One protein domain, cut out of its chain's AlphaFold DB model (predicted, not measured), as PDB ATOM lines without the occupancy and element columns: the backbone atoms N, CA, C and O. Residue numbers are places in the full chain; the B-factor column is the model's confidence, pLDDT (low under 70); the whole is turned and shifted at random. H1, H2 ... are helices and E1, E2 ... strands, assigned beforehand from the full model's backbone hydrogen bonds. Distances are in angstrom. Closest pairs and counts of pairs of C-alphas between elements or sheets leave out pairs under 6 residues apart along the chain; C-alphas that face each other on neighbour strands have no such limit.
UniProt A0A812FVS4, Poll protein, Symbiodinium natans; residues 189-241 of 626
ATOM      1  N   LEU A 189     -28.507  -1.928 -15.056       41.72
ATOM      2  CA  LEU A 189     -28.952  -0.966 -14.042       41.72
ATOM      3  C   LEU A 189     -27.927   0.152 -13.825       41.72
ATOM      4  O   LEU A 189     -28.338   1.285 -13.603       41.72
ATOM      5  N   ARG A 190     -26.618  -0.110 -13.941       44.00
ATOM      6  CA  ARG A 190     -25.578   0.927 -13.991       44.00
ATOM      7  C   ARG A 190     -25.706   1.752 -15.255       44.00
ATOM      8  O   ARG A 190     -25.580   2.952 -15.143       44.00
ATOM      9  N   GLN A 191     -26.010   1.189 -16.421       45.03
ATOM     10  CA  GLN A 191     -26.224   1.948 -17.658       45.03
ATOM     11  C   GLN A 191     -27.487   2.814 -17.583       45.03
ATOM     12  O   GLN A 191     -27.463   3.953 -18.044       45.03
ATOM     13  N   ILE A 192     -28.563   2.331 -16.953       42.16
ATOM     14  CA  ILE A 192     -29.752   3.137 -16.642       42.16
ATOM     15  C   ILE A 192     -29.393   4.235 -15.633       42.16
ATOM     16  O   ILE A 192     -29.608   5.405 -15.926       42.16
ATOM     17  N   ARG A 193     -28.758   3.902 -14.502       42.78
ATOM     18  CA  ARG A 193     -28.308   4.876 -13.486       42.78
ATOM     19  C   ARG A 193     -27.249   5.845 -14.005       42.78
ATOM     20  O   ARG A 193     -27.213   6.972 -13.550       42.78
ATOM     21  N   LYS A 194     -26.433   5.453 -14.979       43.03
ATOM     22  CA  LYS A 194     -25.446   6.275 -15.690       43.03
ATOM     23  C   LYS A 194     -26.134   7.201 -16.677       43.03
ATOM     24  O   LYS A 194     -25.752   8.356 -16.750       43.03
ATOM     25  N   LYS A 195     -27.195   6.753 -17.358       44.47
ATOM     26  CA  LYS A 195     -28.090   7.640 -18.115       44.47
ATOM     27  C   LYS A 195     -28.875   8.588 -17.203       44.47
ATOM     28  O   LYS A 195     -29.132   9.713 -17.600       44.47
ATOM     29  N   GLN A 196     -29.204   8.177 -15.982       37.66
ATOM     30  CA  GLN A 196     -29.943   8.990 -15.014       37.66
ATOM     31  C   GLN A 196     -29.031   9.994 -14.282       37.66
ATOM     32  O   GLN A 196     -29.384  11.161 -14.193       37.66
ATOM     33  N   ASN A 197     -27.805   9.609 -13.904       40.94
ATOM     34  CA  ASN A 197     -26.733  10.530 -13.507       40.94
ATOM     35  C   ASN A 197     -26.330  11.437 -14.680       40.94
ATOM     36  O   ASN A 197     -26.064  12.609 -14.455       40.94
ATOM     37  N   GLN A 198     -26.319  10.948 -15.928       43.44
ATOM     38  CA  GLN A 198     -26.179  11.822 -17.094       43.44
ATOM     39  C   GLN A 198     -27.330  12.820 -17.151       43.44
ATOM     40  O   GLN A 198     -27.042  13.979 -17.364       43.44
ATOM     41  N   VAL A 199     -28.591  12.449 -16.904       41.00
ATOM     42  CA  VAL A 199     -29.696  13.424 -16.813       41.00
ATOM     43  C   VAL A 199     -29.481  14.422 -15.662       41.00
ATOM     44  O   VAL A 199     -29.637  15.619 -15.886       41.00
ATOM     45  N   ASP A 200     -29.047  13.982 -14.477       38.97
ATOM     46  CA  ASP A 200     -28.724  14.864 -13.340       38.97
ATOM     47  C   ASP A 200     -27.557  15.833 -13.641       38.97
ATOM     48  O   ASP A 200     -27.572  16.976 -13.187       38.97
ATOM     49  N   VAL A 201     -26.558  15.404 -14.421       43.16
ATOM     50  CA  VAL A 201     -25.403  16.221 -14.850       43.16
ATOM     51  C   VAL A 201     -25.749  17.094 -16.069       43.16
ATOM     52  O   VAL A 201     -25.326  18.242 -16.146       43.16
ATOM     53  N   ILE A 202     -26.591  16.612 -16.989       41.78
ATOM     54  CA  ILE A 202     -27.139  17.357 -18.140       41.78
ATOM     55  C   ILE A 202     -28.067  18.483 -17.672       41.78
ATOM     56  O   ILE A 202     -28.155  19.501 -18.352       41.78
ATOM     57  N   ARG A 203     -28.696  18.362 -16.493       42.69
ATOM     58  CA  ARG A 203     -29.388  19.475 -15.811       42.69
ATOM     59  C   ARG A 203     -28.440  20.604 -15.368       42.69
ATOM     60  O   ARG A 203     -28.921  21.666 -14.991       42.69
ATOM     61  N   LYS A 204     -27.115  20.412 -15.421       47.22
ATOM     62  CA  LYS A 204     -26.083  21.431 -15.145       47.22
ATOM     63  C   LYS A 204     -24.998  21.453 -16.239       47.22
ATOM     64  O   LYS A 204     -23.816  21.303 -15.939       47.22
ATOM     65  N   PRO A 205     -25.354  21.684 -17.516       50.19
ATOM     66  CA  PRO A 205     -24.455  21.443 -18.649       50.19
ATOM     67  C   PRO A 205     -23.283  22.440 -18.736       50.19
ATOM     68  O   PRO A 205     -22.341  22.225 -19.493       50.19
ATOM     69  N   THR A 206     -23.342  23.534 -17.973       55.97
ATOM     70  CA  THR A 206     -22.377  24.642 -17.963       55.97
ATOM     71  C   THR A 206     -21.459  24.669 -16.735       55.97
ATOM     72  O   THR A 206     -20.543  25.486 -16.702       55.97
ATOM     73  N   THR A 207     -21.675  23.816 -15.723       66.06
ATOM     74  CA  THR A 207     -20.938  23.880 -14.443       66.06
ATOM     75  C   THR A 207     -20.416  22.512 -14.010       66.06
ATOM     76  O   THR A 207     -21.117  21.508 -14.108       66.06
ATOM     77  N   VAL A 208     -19.176  22.465 -13.516       79.62
ATOM     78  CA  VAL A 208     -18.581  21.232 -12.980       79.62
ATOM     79  C   VAL A 208     -19.150  20.953 -11.592       79.62
ATOM     80  O   VAL A 208     -19.197  21.831 -10.728       79.62
ATOM     81  N   VAL A 209     -19.556  19.708 -11.348       82.62
ATOM     82  CA  VAL A 209     -19.971  19.262 -10.019       82.62
ATOM     83  C   VAL A 209     -18.717  19.036  -9.180       82.62
ATOM     84  O   VAL A 209     -18.007  18.044  -9.353       82.62
ATOM     85  N   MET A 210     -18.420  19.965  -8.275       85.06
ATOM     86  CA  MET A 210     -17.249  19.879  -7.399       85.06
ATOM     87  C   MET A 210     -17.473  18.904  -6.239       85.06
ATOM     88  O   MET A 210     -18.590  18.695  -5.767       85.06
ATOM     89  N   CYS A 211     -16.386  18.319  -5.741       89.50
ATOM     90  CA  CYS A 211     -16.395  17.500  -4.540       89.50
ATOM     91  C   CYS A 211     -16.828  18.331  -3.330       89.50
ATOM     92  O   CYS A 211     -16.150  19.270  -2.926       89.50
ATOM     93  N   GLN A 212     -17.886  17.896  -2.668       84.25
ATOM     94  CA  GLN A 212     -18.539  18.580  -1.554       84.25
ATOM     95  C   GLN A 212     -17.717  18.621  -0.248       84.25
ATOM     96  O   GLN A 212     -18.117  19.255   0.723       84.25
ATOM     97  N   GLU A 213     -16.575  17.927  -0.208       85.38
ATOM     98  CA  GLU A 213     -15.727  17.783   0.983       85.38
ATOM     99  C   GLU A 213     -14.387  18.517   0.908       85.38
ATOM    100  O   GLU A 213     -13.843  18.864   1.957       85.38
ATOM    101  N   CYS A 214     -13.829  18.710  -0.292       84.69
ATOM    102  CA  CYS A 214     -12.625  19.521  -0.497       84.69
ATOM    103  C   CYS A 214     -12.865  20.760  -1.358       84.69
ATOM    104  O   CYS A 214     -12.028  21.649  -1.323       84.69
ATOM    105  N   GLU A 215     -13.953  20.796  -2.136       82.56
ATOM    106  CA  GLU A 215     -14.425  21.886  -3.012       82.56
ATOM    107  C   GLU A 215     -13.463  22.301  -4.149       82.56
ATOM    108  O   GLU A 215     -13.915  22.791  -5.175       82.56
ATOM    109  N   ASN A 216     -12.173  21.973  -4.040       81.56
ATOM    110  CA  ASN A 216     -11.111  22.262  -5.008       81.56
ATOM    111  C   ASN A 216     -11.018  21.270  -6.175       81.56
ATOM    112  O   ASN A 216     -10.284  21.529  -7.123       81.56
ATOM    113  N   ARG A 217     -11.673  20.107  -6.079       86.31
ATOM    114  CA  ARG A 217     -11.542  19.020  -7.059       86.31
ATOM    115  C   ARG A 217     -12.876  18.593  -7.622       86.31
ATOM    116  O   ARG A 217     -13.861  18.567  -6.881       86.31
ATOM    117  N   ALA A 218     -12.891  18.197  -8.886       87.25
ATOM    118  CA  ALA A 218     -14.091  17.675  -9.525       87.25
ATOM    119  C   ALA A 218     -14.586  16.400  -8.813       87.25
ATOM    120  O   ALA A 218     -13.800  15.563  -8.351       87.25
ATOM    121  N   ALA A 219     -15.904  16.241  -8.698       87.69
ATOM    122  CA  ALA A 219     -16.490  14.996  -8.222       87.69
ATOM    123  C   ALA A 219     -16.328  13.897  -9.281       87.69
ATOM    124  O   ALA A 219     -16.605  14.109 -10.459       87.69
ATOM    125  N   VAL A 220     -15.896  12.715  -8.852       84.00
ATOM    126  CA  VAL A 220     -15.741  11.528  -9.713       84.00
ATOM    127  C   VAL A 220     -16.811  10.485  -9.383       84.00
ATOM    128  O   VAL A 220     -17.114   9.616 -10.195       84.00
ATOM    129  N   LEU A 221     -17.425  10.585  -8.200       85.75
ATOM    130  CA  LEU A 221     -18.418   9.640  -7.709       85.75
ATOM    131  C   LEU A 221     -19.475  10.328  -6.829       85.75
ATOM    132  O   LEU A 221     -19.207  11.314  -6.139       85.75
ATOM    133  N   LYS A 222     -20.678   9.756  -6.829       82.62
ATOM    134  CA  LYS A 222     -21.840  10.110  -6.006       82.62
ATOM    135  C   LYS A 222     -22.088   8.965  -5.028       82.62
ATOM    136  O   LYS A 222     -22.090   7.800  -5.424       82.62
ATOM    137  N   CYS A 223     -22.265   9.273  -3.749       81.88
ATOM    138  CA  CYS A 223     -22.574   8.266  -2.735       81.88
ATOM    139  C   CYS A 223     -24.091   8.084  -2.638       81.88
ATOM    140  O   CYS A 223     -24.798   9.029  -2.292       81.88
ATOM    141  N   GLU A 224     -24.615   6.886  -2.897       74.94
ATOM    142  CA  GLU A 224     -26.066   6.682  -2.983       74.94
ATOM    143  C   GLU A 224     -26.796   6.820  -1.646       74.94
ATOM    144  O   GLU A 224     -27.960   7.211  -1.631       74.94
ATOM    145  N   GLN A 225     -26.129   6.540  -0.525       82.31
ATOM    146  CA  GLN A 225     -26.701   6.679   0.817       82.31
ATOM    147  C   GLN A 225     -26.522   8.086   1.399       82.31
ATOM    148  O   GLN A 225     -27.337   8.510   2.211       82.31
ATOM    149  N   CYS A 226     -25.466   8.812   1.015       77.31
ATOM    150  CA  CYS A 226     -25.274  10.199   1.453       77.31
ATOM    151  C   CYS A 226     -25.940  11.218   0.523       77.31
ATOM    152  O   CYS A 226     -26.127  12.349   0.943       77.31
ATOM    153  N   LYS A 227     -26.254  10.839  -0.725       74.62
ATOM    154  CA  LYS A 227     -26.701  11.715  -1.832       74.62
ATOM    155  C   LYS A 227     -25.727  12.851  -2.200       74.62
ATOM    156  O   LYS A 227     -26.027  13.673  -3.060       74.62
ATOM    157  N   ASP A 228     -24.528  12.798  -1.625       80.69
ATOM    158  CA  ASP A 228     -23.433  13.757  -1.750       80.69
ATOM    159  C   ASP A 228     -22.428  13.367  -2.858       80.69
ATOM    160  O   ASP A 228     -22.274  12.186  -3.209       80.69
ATOM    161  N   PHE A 229     -21.693  14.361  -3.370       86.75
ATOM    162  CA  PHE A 229     -20.714  14.231  -4.461       86.75
ATOM    163  C   PHE A 229     -19.261  14.347  -3.970       86.75
ATOM    164  O   PHE A 229     -18.898  15.285  -3.256       86.75
ATOM    165  N   PHE A 230     -18.382  13.430  -4.388       88.50
ATOM    166  CA  PHE A 230     -17.013  13.327  -3.872       88.50
ATOM    167  C   PHE A 230     -15.956  13.127  -4.970       88.50
ATOM    168  O   PHE A 230     -16.200  12.494  -5.996       88.50
ATOM    169  N   CYS A 231     -14.736  13.609  -4.720       91.19
ATOM    170  CA  CYS A 231     -13.531  13.095  -5.369       91.19
ATOM    171  C   CYS A 231     -13.062  11.821  -4.641       91.19
ATOM    172  O   CYS A 231     -13.424  11.591  -3.480       91.19
ATOM    173  N   GLN A 232     -12.236  11.004  -5.299       88.88
ATOM    174  CA  GLN A 232     -11.850   9.680  -4.795       88.88
ATOM    175  C   GLN A 232     -11.242   9.711  -3.380       88.88
ATOM    176  O   GLN A 232     -11.642   8.927  -2.520       88.88
ATOM    177  N   ASP A 233     -10.322  10.638  -3.098       90.31
ATOM    178  CA  ASP A 233      -9.650  10.707  -1.791       90.31
ATOM    179  C   ASP A 233     -10.593  11.169  -0.675       90.31
ATOM    180  O   ASP A 233     -10.527  10.684   0.460       90.31
ATOM    181  N   CYS A 234     -11.489  12.111  -0.982       90.00
ATOM    182  CA  CYS A 234     -12.484  12.581  -0.026       90.00
ATOM    183  C   CYS A 234     -13.514  11.500   0.278       90.00
ATOM    184  O   CYS A 234     -13.896  11.355   1.437       90.00
ATOM    185  N   PHE A 235     -13.910  10.698  -0.712       90.56
ATOM    186  CA  PHE A 235     -14.727   9.517  -0.465       90.56
ATOM    187  C   PHE A 235     -13.986   8.511   0.417       90.56
ATOM    188  O   PHE A 235     -14.466   8.185   1.499       90.56
ATOM    189  N   ASN A 236     -12.777   8.102   0.019       89.81
ATOM    190  CA  ASN A 236     -11.969   7.132   0.756       89.81
ATOM    191  C   ASN A 236     -11.776   7.561   2.223       89.81
ATOM    192  O   ASN A 236     -12.004   6.768   3.131       89.81
ATOM    193  N   SER A 237     -11.439   8.826   2.486       89.00
ATOM    194  CA  SER A 237     -11.255   9.338   3.855       89.00
ATOM    195  C   SER A 237     -12.552   9.437   4.674       89.00
ATOM    196  O   SER A 237     -12.532   9.170   5.875       89.00
ATOM    197  N   THR A 238     -13.690   9.776   4.058       85.50
ATOM    198  CA  THR A 238     -14.987   9.926   4.755       85.50
ATOM    199  C   THR A 238     -15.769   8.616   4.899       85.50
ATOM    200  O   THR A 238     -16.634   8.518   5.775       85.50
ATOM    201  N   HIS A 239     -15.452   7.607   4.080       88.75
ATOM    202  CA  HIS A 239     -16.139   6.314   4.019       88.75
ATOM    203  C   HIS A 239     -15.271   5.114   4.451       88.75
ATOM    204  O   HIS A 239     -15.807   4.022   4.618       88.75
ATOM    205  N   ALA A 240     -13.974   5.283   4.748       81.50
ATOM    206  CA  ALA A 240     -13.108   4.193   5.232       81.50
ATOM    207  C   ALA A 240     -13.537   3.548   6.569       81.50
ATOM    208  O   ALA A 240     -13.065   2.460   6.899       81.50
ATOM    209  N   THR A 241     -14.380   4.202   7.379       80.12
ATOM    210  CA  THR A 241     -14.666   3.769   8.760       80.12
ATOM    211  C   THR A 241     -16.157   3.723   9.109       80.12
ATOM    212  O   THR A 241     -17.012   4.333   8.462       80.12
TER     213      THR A 241
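What this domain is: This is residues 189 to 241 of the 626 residues of the protein "Poll protein" of Symbiodinium natans (UniProt A0A812FVS4). A helix, H1, stands to one side of a small, flat body of loops, in which E1 and residues 229 to 230 make a short strand pairing and a smaller helix, H2, follows. Residues 189 to 196 and 202 to 207 stick out. The 53 printed residues hold H1, E1 and H2 in that order; under half are in named elements, which are mostly helix. The whole is only just compact, close to loose, with a radius of gyration of the C-alphas of 11.6 A and spans of 30 by 27 by 14 A.

Where its parts are: H1, residues 189 to 202, begins at C-alpha 189 (-28.952, -0.966, -14.042) and is 18.9 A long. E1 is residues 221 to 223, 6.6 A. H2, residues 232 to 239, is 10.4 A long and ends at C-alpha 239 (-16.139, 6.314, 4.019).

How they stand to each other: H1 is apart from E1 and H2. Residues 221 to 222 of E1 pair antiparallel with residues 229 to 230; E1 pairs with no named strand. The closest C-alphas of E1 and H2, Leu 221 and Gln 232, are 7.2 A apart. In H1 and H2 every O i to N i+4 pair is within hydrogen-bond range.

The domain as a whole: The C-alphas farthest apart, Thr 206 and Thr 241, are 34.8 A apart. The printed part has no cut. The link from H1 to E1, 18 residues, is long. Residues 189 to 207 have pLDDT under 70.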